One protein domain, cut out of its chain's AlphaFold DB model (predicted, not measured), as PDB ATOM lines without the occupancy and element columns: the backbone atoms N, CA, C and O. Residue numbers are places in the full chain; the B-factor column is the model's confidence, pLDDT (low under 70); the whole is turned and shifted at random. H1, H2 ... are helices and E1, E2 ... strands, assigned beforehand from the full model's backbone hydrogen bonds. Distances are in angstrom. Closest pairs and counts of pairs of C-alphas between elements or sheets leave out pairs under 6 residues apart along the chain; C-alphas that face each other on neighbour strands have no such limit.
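What this domain is: This is residues 56 to 134 of the 367 residues of an uncharacterized protein of Penicillium roqueforti (strain FM164) (UniProt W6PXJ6). With little regular structure, the domain is a small twisted sheet of E1, E2 and E3, with H1 slantwise over one face and unnamed residues 56 to 86 looping on that side. Of 79 printed residues, 30 are in named elements, in the order H1, E1, E2, E3; the class and the sheet are mixed. It is compact, with a radius of gyration of the C-alphas of 11.7 A and spans of 35 by 25 by 20 A.

How they stand to each other: H1, residues 87 to 97, with every O i to N i+4 pair within hydrogen-bond range, is over E1, residues 99 to 105; their closest C-alphas, Val 94 and Val 102, are 7.3 A apart. E1 and E2, residues 108 to 113, form an antiparallel hairpin, with N 103 and O 110 2.9 A apart. E3, residues 127 to 132, is parallel to E2, with N 111 and O 130 2.8 A apart.

Where its parts are: H1 begins at C-alpha 87 (193.733, 267.120, 214.882) and is 15.7 A long. E1 measures 15.9 A, E2 15.8 A and E3 15.5 A, ending at C-alpha 132 (209.950, 256.263, 225.298).

The domain as a whole: The printed part has no cut. The farthest C-alphas, His 78 and Arg 114, are 35.6 A apart. The link E2 to E3 is long. Residues 57 to 59 and 118 have pLDDT under 70.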
ATOM      1  N   VAL A  56     190.112 243.462 223.355       72.62
ATOM      2  CA  VAL A  56     188.747 243.916 223.034       72.62
ATOM      3  C   VAL A  56     188.376 243.460 221.623       72.62
ATOM      4  O   VAL A  56     187.258 243.023 221.376       72.62
ATOM      5  N   THR A  57     189.346 243.514 220.710       68.50
ATOM      6  CA  THR A  57     189.275 242.965 219.351       68.50
ATOM      7  C   THR A  57     190.581 242.227 219.059       68.50
ATOM      8  O   THR A  57     191.646 242.682 219.478       68.50
ATOM      9  N   ASN A  58     190.525 241.090 218.359       62.69
ATOM     10  CA  ASN A  58     191.695 240.252 218.061       62.69
ATOM     11  C   ASN A  58     191.790 239.952 216.557       62.69
ATOM     12  O   ASN A  58     191.771 238.803 216.116       62.69
ATOM     13  N   ASN A  59     191.849 241.020 215.761       66.50
ATOM     14  CA  ASN A  59     191.676 240.963 214.308       66.50
ATOM     15  C   ASN A  59     193.018 241.103 213.557       66.50
ATOM     16  O   ASN A  59     193.038 241.457 212.382       66.50
ATOM     17  N   GLY A  60     194.153 240.868 214.224       72.19
ATOM     18  CA  GLY A  60     195.487 241.136 213.674       72.19
ATOM     19  C   GLY A  60     195.969 242.556 213.983       72.19
ATOM     20  O   GLY A  60     195.931 242.970 215.137       72.19
ATOM     21  N   TYR A  61     196.442 243.301 212.979       76.88
ATOM     22  CA  TYR A  61     197.071 244.618 213.182       76.88
ATOM     23  C   TYR A  61     196.124 245.700 213.728       76.88
ATOM     24  O   TYR A  61     196.596 246.617 214.384       76.88
ATOM     25  N   GLY A  62     194.809 245.567 213.527       80.88
ATOM     26  CA  GLY A  62     193.785 246.435 214.126       80.88
ATOM     27  C   GLY A  62     193.274 245.974 215.496       80.88
ATOM     28  O   GLY A  62     192.204 246.401 215.934       80.88
ATOM     29  N   ALA A  63     193.965 245.038 216.150       82.56
ATOM     30  CA  ALA A  63     193.567 244.542 217.460       82.56
ATOM     31  C   ALA A  63     193.690 245.630 218.537       82.56
ATOM     32  O   ALA A  63     194.622 246.434 218.546       82.56
ATOM     33  N   ARG A  64     192.757 245.616 219.488       82.44
ATOM     34  CA  ARG A  64     192.726 246.542 220.620       82.44
ATOM     35  C   ARG A  64     192.980 245.807 221.920       82.44
ATOM     36  O   ARG A  64     192.227 244.902 222.282       82.44
ATOM     37  N   ASN A  65     193.988 246.235 222.667       82.81
ATOM     38  CA  ASN A  65     194.209 245.754 224.023       82.81
ATOM     39  C   ASN A  65     193.169 246.343 224.997       82.81
ATOM     40  O   ASN A  65     192.787 247.498 224.853       82.81
ATOM     41  N   ALA A  66     192.743 245.604 226.027       78.88
ATOM     42  CA  ALA A  66     191.802 246.120 227.035       78.88
ATOM     43  C   ALA A  66     192.308 247.350 227.802       78.88
ATOM     44  O   ALA A  66     191.501 248.108 228.331       78.88
ATOM     45  N   SER A  67     193.625 247.559 227.865       79.75
ATOM     46  CA  SER A  67     194.208 248.747 228.496       79.75
ATOM     47  C   SER A  67     194.266 249.957 227.559       79.75
ATOM     48  O   SER A  67     194.663 251.023 228.013       79.75
ATOM     49  N   ASP A  68     193.910 249.806 226.277       86.75
ATOM     50  CA  ASP A  68     193.891 250.886 225.285       86.75
ATOM     51  C   ASP A  68     192.771 251.889 225.609       86.75
ATOM     52  O   ASP A  68     191.590 251.572 225.420       86.75
ATOM     53  N   PRO A  69     193.107 253.104 226.081       88.62
ATOM     54  CA  PRO A  69     192.113 254.043 226.584       88.62
ATOM     55  C   PRO A  69     191.483 254.905 225.481       88.62
ATOM     56  O   PRO A  69     190.626 255.737 225.780       88.62
ATOM     57  N   ALA A  70     191.916 254.770 224.223       94.81
ATOM     58  CA  ALA A  70     191.482 255.663 223.156       94.81
ATOM     59  C   ALA A  70     190.012 255.422 222.773       94.81
ATOM     60  O   ALA A  70     189.658 254.294 222.428       94.81
ATOM     61  N   PRO A  71     189.151 256.454 222.724       94.62
ATOM     62  CA  PRO A  71     187.745 256.293 222.344       94.62
ATOM     63  C   PRO A  71     187.533 256.130 220.826       94.62
ATOM     64  O   PRO A  71     186.398 256.101 220.359       94.62
ATOM     65  N   PHE A  72     188.611 256.042 220.044       95.88
ATOM     66  CA  PHE A  72     188.610 255.940 218.584       95.88
ATOM     67  C   PHE A  72     189.640 254.908 218.111       95.88
ATOM     68  O   PHE A  72     190.516 254.500 218.876       95.88
ATOM     69  N   SER A  73     189.534 254.487 216.851       94.62
ATOM     70  CA  SER A  73     190.471 253.573 216.185       94.62
ATOM     71  C   SER A  73     191.211 254.288 215.058       94.62
ATOM     72  O   SER A  73     190.576 254.966 214.248       94.62
ATOM     73  N   LEU A  74     192.532 254.114 214.989       95.19
ATOM     74  CA  LEU A  74     193.349 254.507 213.834       95.19
ATOM     75  C   LEU A  74     193.477 253.386 212.802       95.19
ATOM     76  O   LEU A  74     193.982 253.623 211.708       95.19
ATOM     77  N   TRP A  75     192.998 252.189 213.127       92.62
ATOM     78  CA  TRP A  75     192.740 251.147 212.149       92.62
ATOM     79  C   TRP A  75     191.384 251.391 211.480       92.62
ATOM     80  O   TRP A  75     190.372 251.554 212.171       92.62
ATOM     81  N   ASP A  76     191.376 251.435 210.151       91.38
ATOM     82  CA  ASP A  76     190.175 251.547 209.332       91.38
ATOM     83  C   ASP A  76     189.812 250.167 208.767       91.38
ATOM     84  O   ASP A  76     190.456 249.653 207.848       91.38
ATOM     85  N   ASP A  77     188.758 249.572 209.326       85.81
ATOM     86  CA  ASP A  77     188.258 248.251 208.938       85.81
ATOM     87  C   ASP A  77     187.702 248.209 207.506       85.81
ATOM     88  O   ASP A  77     187.616 247.133 206.918       85.81
ATOM     89  N   HIS A  78     187.328 249.338 206.899       87.94
ATOM     90  CA  HIS A  78     186.807 249.334 205.531       87.94
ATOM     91  C   HIS A  78     187.931 249.187 204.512       87.94
ATOM     92  O   HIS A  78     187.815 248.396 203.575       87.94
ATOM     93  N   VAL A  79     189.032 249.916 204.703       88.69
ATOM     94  CA  VAL A  79     190.199 249.850 203.806       88.69
ATOM     95  C   VAL A  79     191.258 248.846 204.263       88.69
ATOM     96  O   VAL A  79     192.188 248.579 203.506       88.69
ATOM     97  N   HIS A  80     191.101 248.270 205.461       87.38
ATOM     98  CA  HIS A  80     192.062 247.366 206.099       87.38
ATOM     99  C   HIS A  80     193.460 247.999 206.172       87.38
ATOM    100  O   HIS A  80     194.453 247.392 205.770       87.38
ATOM    101  N   ASP A  81     193.538 249.252 206.628       91.62
ATOM    102  CA  ASP A  81     194.788 250.008 206.728       91.62
ATOM    103  C   ASP A  81     194.759 250.988 207.908       91.62
ATOM    104  O   ASP A  81     193.702 251.330 208.440       91.62
ATOM    105  N   PHE A  82     195.934 251.472 208.306       92.06
ATOM    106  CA  PHE A  82     196.043 252.540 209.291       92.06
ATOM    107  C   PHE A  82     195.834 253.906 208.643       92.06
ATOM    108  O   PHE A  82     196.402 254.219 207.590       92.06
ATOM    109  N   ARG A  83     195.087 254.765 209.329       94.62
ATOM    110  CA  ARG A  83     194.913 256.176 208.984       94.62
ATOM    111  C   ARG A  83     195.633 257.071 209.981       94.62
ATOM    112  O   ARG A  83     195.807 256.732 211.148       94.62
ATOM    113  N   PHE A  84     196.008 258.262 209.532       95.00
ATOM    114  CA  PHE A  84     196.485 259.289 210.451       95.00
ATOM    115  C   PHE A  84     195.339 259.809 211.336       95.00
ATOM    116  O   PHE A  84     194.190 259.866 210.880       95.00
ATOM    117  N   PRO A  85     195.635 260.197 212.589       96.62
ATOM    118  CA  PRO A  85     194.643 260.801 213.468       96.62
ATOM    119  C   PRO A  85     194.199 262.168 212.945       96.62
ATOM    120  O   PRO A  85     194.999 262.907 212.354       96.62
ATOM    121  N   THR A  86     192.954 262.541 213.236       97.44
ATOM    122  CA  THR A  86     192.495 263.929 213.083       97.44
ATOM    123  C   THR A  86     193.223 264.852 214.077       97.44
ATOM    124  O   THR A  86     193.866 264.373 215.021       97.44
ATOM    125  N   PRO A  87     193.159 266.187 213.911       97.38
ATOM    126  CA  PRO A  87     193.733 267.120 214.882       97.38
ATOM    127  C   PRO A  87     193.218 266.908 216.316       97.38
ATOM    128  O   PRO A  87     193.994 267.005 217.267       97.38
ATOM    129  N   GLU A  88     191.938 266.573 216.475       97.94
ATOM    130  CA  GLU A  88     191.287 266.330 217.766       97.94
ATOM    131  C   GLU A  88     191.770 265.022 218.397       97.94
ATOM    132  O   GLU A  88     192.121 264.999 219.575       97.94
ATOM    133  N   GLU A  89     191.854 263.949 217.609       98.00
ATOM    134  CA  GLU A  89     192.387 262.654 218.048       98.00
ATOM    135  C   GLU A  89     193.866 262.758 218.431       98.00
ATOM    136  O   GLU A  89     194.290 262.235 219.461       98.00
ATOM    137  N   ARG A  90     194.659 263.494 217.641       97.12
ATOM    138  CA  ARG A  90     196.066 263.766 217.953       97.12
ATOM    139  C   ARG A  90     196.192 264.516 219.273       97.12
ATOM    140  O   ARG A  90     197.019 264.141 220.101       97.12
ATOM    141  N   LYS A  91     195.393 265.568 219.460       97.19
ATOM    142  CA  LYS A  91     195.366 266.328 220.710       97.19
ATOM    143  C   LYS A  91     194.992 265.427 221.885       97.19
ATOM    144  O   LYS A  91     195.669 265.465 222.903       97.19
ATOM    145  N   TRP A  92     193.989 264.569 221.709       98.06
ATOM    146  CA  TRP A  92     193.598 263.602 222.727       98.06
ATOM    147  C   TRP A  92     194.760 262.682 223.126       98.06
ATOM    148  O   TRP A  92     195.001 262.525 224.316       98.06
ATOM    149  N   ILE A  93     195.522 262.128 222.170       96.75
ATOM    150  CA  ILE A  93     196.687 261.263 222.465       96.75
ATOM    151  C   ILE A  93     197.739 262.036 223.265       96.75
ATOM    152  O   ILE A  93     198.244 261.539 224.272       96.75
ATOM    153  N   VAL A  94     198.057 263.258 222.834       96.75
ATOM    154  CA  VAL A  94     199.036 264.115 223.516       96.75
ATOM    155  C   VAL A  94     198.606 264.397 224.955       96.75
ATOM    156  O   VAL A  94     199.395 264.198 225.878       96.75
ATOM    157  N   ASP A  95     197.351 264.793 225.155       96.56
ATOM    158  CA  ASP A  95     196.818 265.149 226.468       96.56
ATOM    159  C   ASP A  95     196.707 263.915 227.387       96.56
ATOM    160  O   ASP A  95     197.122 263.964 228.548       96.56
ATOM    161  N   ALA A  96     196.208 262.786 226.867       95.12
ATOM    162  CA  ALA A  96     195.989 261.553 227.625       95.12
ATOM    163  C   ALA A  96     197.292 260.951 228.172       95.12
ATOM    164  O   ALA A  96     197.320 260.466 229.303       95.12
ATOM    165  N   PHE A  97     198.377 261.010 227.394       92.56
ATOM    166  CA  PHE A  97     199.672 260.428 227.768       92.56
ATOM    167  C   PHE A  97     200.722 261.463 228.183       92.56
ATOM    168  O   PHE A  97     201.880 261.106 228.418       92.56
ATOM    169  N   ARG A  98     200.327 262.742 228.287       94.12
ATOM    170  CA  ARG A  98     201.225 263.878 228.564       94.12
ATOM    171  C   ARG A  98     202.456 263.846 227.654       94.12
ATOM    172  O   ARG A  98     203.587 263.973 228.126       94.12
ATOM    173  N   ALA A  99     202.221 263.583 226.372       92.56
ATOM    174  CA  ALA A  99     203.281 263.350 225.407       92.56
ATOM    175  C   ALA A  99     204.014 264.658 225.078       92.56
ATOM    176  O   ALA A  99     203.383 265.683 224.826       92.56
ATOM    177  N   GLU A 100     205.342 264.615 225.038       93.25
ATOM    178  CA  GLU A 100     206.165 265.700 224.493       93.25
ATOM    179  C   GLU A 100     206.192 265.642 222.966       93.25
ATOM    180  O   GLU A 100     206.143 266.673 222.294       93.25
ATOM    181  N   SER A 101     206.204 264.429 222.414       91.88
ATOM    182  CA  SER A 101     206.076 264.189 220.985       91.88
ATOM    183  C   SER A 101     205.369 262.860 220.709       91.88
ATOM    184  O   SER A 101     205.320 261.959 221.551       91.88
ATOM    185  N   VAL A 102     204.779 262.754 219.516       92.25
ATOM    186  CA  VAL A 102     204.137 261.526 219.038       92.25
ATOM    187  C   VAL A 102     204.558 261.287 217.596       92.25
ATOM    188  O   VAL A 102     204.316 262.128 216.727       92.25
ATOM    189  N   THR A 103     205.158 260.127 217.342       88.94
ATOM    190  CA  THR A 103     205.561 259.684 216.007       88.94
ATOM    191  C   THR A 103     204.655 258.549 215.550       88.94
ATOM    192  O   THR A 103     204.504 257.542 216.237       88.94
ATOM    193  N   TYR A 104     204.064 258.711 214.369       89.25
ATOM    194  CA  TYR A 104     203.200 257.715 213.739       89.25
ATOM    195  C   TYR A 104     203.998 257.009 212.642       89.25
ATOM    196  O   TYR A 104     204.293 257.615 211.609       89.25
ATOM    197  N   SER A 105     204.379 255.755 212.881       80.94
ATOM    198  CA  SER A 105     205.219 254.954 211.988       80.94
ATOM    199  C   SER A 105     204.676 253.532 211.925       80.94
ATOM    200  O   SER A 105     205.204 252.621 212.559       80.94
ATOM    201  N   TRP A 106     203.601 253.354 211.159       83.06
ATOM    202  CA  TRP A 106     202.855 252.099 211.107       83.06
ATOM    203  C   TRP A 106     203.754 250.875 210.871       83.06
ATOM    204  O   TRP A 106     204.601 250.913 209.972       83.06
ATOM    205  N   PRO A 107     203.550 249.787 211.633       80.69
ATOM    206  CA  PRO A 107     202.400 249.508 212.507       80.69
ATOM    207  C   PRO A 107     202.506 250.083 213.931       80.69
ATOM    208  O   PRO A 107     201.649 249.781 214.758       80.69
ATOM    209  N   ASP A 108     203.515 250.911 214.209       81.88
ATOM    210  CA  ASP A 108     203.799 251.415 215.549       81.88
ATOM    211  C   ASP A 108     203.414 252.893 215.724       81.88
ATOM    212  O   ASP A 108     203.538 253.732 214.822       81.88
ATOM    213  N   ILE A 109     202.988 253.232 216.939       84.56
ATOM    214  CA  ILE A 109     202.946 254.600 217.448       84.56
ATOM    215  C   ILE A 109     203.979 254.732 218.565       84.56
ATOM    216  O   ILE A 109     204.005 253.945 219.510       84.56
ATOM    217  N   ILE A 110     204.841 255.738 218.454       85.06
ATOM    218  CA  ILE A 110     205.877 256.026 219.444       85.06
ATOM    219  C   ILE A 110     205.472 257.292 220.189       85.06
ATOM    220  O   ILE A 110     205.299 258.350 219.579       85.06
ATOM    221  N   ILE A 111     205.304 257.172 221.502       86.06
ATOM    222  CA  ILE A 111     204.871 258.249 222.387       86.06
ATOM    223  C   ILE A 111     206.025 258.591 223.322       86.06
ATOM    224  O   ILE A 111     206.421 257.795 224.176       86.06
ATOM    225  N   GLU A 112     206.559 259.793 223.164       87.38
ATOM    226  CA  GLU A 112     207.619 260.319 224.009       87.38
ATOM    227  C   GLU A 112     207.006 261.023 225.219       87.38
ATOM    228  O   GLU A 112     206.240 261.974 225.068       87.38
ATOM    229  N   THR A 113     207.310 260.559 226.432       85.62
ATOM    230  CA  THR A 113     206.716 261.107 227.658       85.62
ATOM    231  C   THR A 113     207.629 260.925 228.869       85.62
ATOM    232  O   THR A 113     208.346 259.931 228.996       85.62
ATOM    233  N   ARG A 114     207.590 261.881 229.807       84.19
ATOM    234  CA  ARG A 114     208.224 261.743 231.137       84.19
ATOM    235  C   ARG A 114     207.370 260.949 232.119       84.19
ATOM    236  O   ARG A 114     207.851 260.584 233.189       84.19
ATOM    237  N   PHE A 115     206.106 260.714 231.779       82.31
ATOM    238  CA  PHE A 115     205.109 260.127 232.666       82.31
ATOM    239  C   PHE A 115     204.438 258.936 231.970       82.31
ATOM    240  O   PHE A 115     203.266 259.037 231.601       82.31
ATOM    241  N   PRO A 116     205.162 257.823 231.742       77.44
ATOM    242  CA  PRO A 116     204.578 256.656 231.096       77.44
ATOM    243  C   PRO A 116     203.380 256.133 231.911       77.44
ATOM    244  O   PRO A 116     203.433 256.121 233.147       77.44
ATOM    245  N   PRO A 117     202.292 255.710 231.245       74.44
ATOM    246  CA  PRO A 117     201.115 255.173 231.920       74.44
ATOM    247  C   PRO A 117     201.444 253.873 232.669       74.44
ATOM    248  O   PRO A 117     202.324 253.114 232.270       74.44
ATOM    249  N   ASN A 118     200.714 253.601 233.753       66.31
ATOM    250  CA  ASN A 118     200.810 252.350 234.504       66.31
ATOM    251  C   ASN A 118     199.405 251.743 234.707       66.31
ATOM    252  O   ASN A 118     198.603 252.335 235.435       66.31
ATOM    253  N   PRO A 119     199.090 250.582 234.100       70.00
ATOM    254  CA  PRO A 119     199.957 249.787 233.222       70.00
ATOM    255  C   PRO A 119     200.231 250.484 231.880       70.00
ATOM    256  O   PRO A 119     199.450 251.325 231.437       70.00
ATOM    257  N   ILE A 120     201.334 250.109 231.225       72.12
ATOM    258  CA  ILE A 120     201.624 250.556 229.859       72.12
ATOM    259  C   ILE A 120     200.674 249.816 228.908       72.12
ATOM    260  O   ILE A 120     200.692 248.580 228.892       72.12
ATOM    261  N   PRO A 121     199.836 250.519 228.131       76.06
ATOM    262  CA  PRO A 121     198.943 249.858 227.198       76.06
ATOM    263  C   PRO A 121     199.746 249.298 226.020       76.06
ATOM    264  O   PRO A 121     200.611 249.977 225.472       76.06
ATOM    265  N   LEU A 122     199.442 248.060 225.617       77.56
ATOM    266  CA  LEU A 122     200.079 247.436 224.446       77.56
ATOM    267  C   LEU A 122     199.645 248.094 223.131       77.56
ATOM    268  O   LEU A 122     200.375 248.039 222.144       77.56
ATOM    269  N   THR A 123     198.459 248.706 223.117       85.19
ATOM    270  CA  THR A 123     197.952 249.455 221.969       85.19
ATOM    271  C   THR A 123     197.408 250.814 222.387       85.19
ATOM    272  O   THR A 123     196.902 250.973 223.497       85.19
ATOM    273  N   VAL A 124     197.485 251.786 221.483       89.88
ATOM    274  CA  VAL A 124     196.792 253.075 221.574       89.88
ATOM    275  C   VAL A 124     196.010 253.271 220.285       89.88
ATOM    276  O   VAL A 124     196.589 253.286 219.201       89.88
ATOM    277  N   ALA A 125     194.691 253.410 220.400       94.00
ATOM    278  CA  ALA A 125     193.779 253.514 219.266       94.00
ATOM    279  C   ALA A 125     193.945 252.376 218.239       94.00
ATOM    280  O   ALA A 125     193.890 252.616 217.033       94.00
ATOM    281  N   CYS A 126     194.108 251.135 218.722       89.06
ATOM    282  CA  CYS A 126     194.344 249.925 217.908       89.06
ATOM    283  C   CYS A 126     195.691 249.895 217.162       89.06
ATOM    284  O   CYS A 126     195.844 249.135 216.213       89.06
ATOM    285  N   VAL A 127     196.665 250.712 217.571       87.00
ATOM    286  CA  VAL A 127     198.039 250.705 217.038       87.00
ATOM    287  C   VAL A 127     198.990 250.210 218.117       87.00
ATOM    288  O   VAL A 127     198.839 250.616 219.269       87.00
ATOM    289  N   ALA A 128     199.972 249.376 217.771       85.00
ATOM    290  CA  ALA A 128     200.997 248.935 218.716       85.00
ATOM    291  C   ALA A 128     201.746 250.146 219.296       85.00
ATOM    292  O   ALA A 128     202.259 250.983 218.554       85.00
ATOM    293  N   ALA A 129     201.768 250.268 220.624       83.81
ATOM    294  CA  ALA A 129     202.262 251.465 221.291       83.81
ATOM    295  C   ALA A 129     203.628 251.232 221.938       83.81
ATOM    296  O   ALA A 129     203.809 250.318 222.740       83.81
ATOM    297  N   THR A 130     204.576 252.117 221.633       80.88
ATOM    298  CA  THR A 130     205.889 252.176 222.280       80.88
ATOM    299  C   THR A 130     206.015 253.490 223.037       80.88
ATOM    300  O   THR A 130     205.912 254.564 222.449       80.88
ATOM    301  N   PHE A 131     206.261 253.416 224.343       81.12
ATOM    302  CA  PHE A 131     206.499 254.591 225.182       81.12
ATOM    303  C   PHE A 131     207.997 254.756 225.418       81.12
ATOM    304  O   PHE A 131     208.653 253.820 225.878       81.12
ATOM    305  N   ILE A 132     208.529 255.942 225.123       80.38
ATOM    306  CA  ILE A 132     209.950 256.263 225.298       80.38
ATOM    307  C   ILE A 132     210.139 257.475 226.224       80.38
ATOM    308  O   ILE A 132     209.274 258.354 226.260       80.38
ATOM    309  N   PRO A 133     211.260 257.556 226.967       78.69
ATOM    310  CA  PRO A 133     211.575 258.736 227.767       78.69
ATOM    311  C   PRO A 133     211.784 259.985 226.904       78.69
ATOM    312  O   PRO A 133     212.318 259.896 225.799       78.69
ATOM    313  N   ALA A 134     211.458 261.154 227.453       80.69
ATOM    314  CA  ALA A 134     211.748 262.439 226.821       80.69
ATOM    315  C   ALA A 134     213.249 262.647 226.539       80.69
ATOM    316  O   ALA A 134     214.097 262.364 227.387       80.69
TER     317      ALA A 134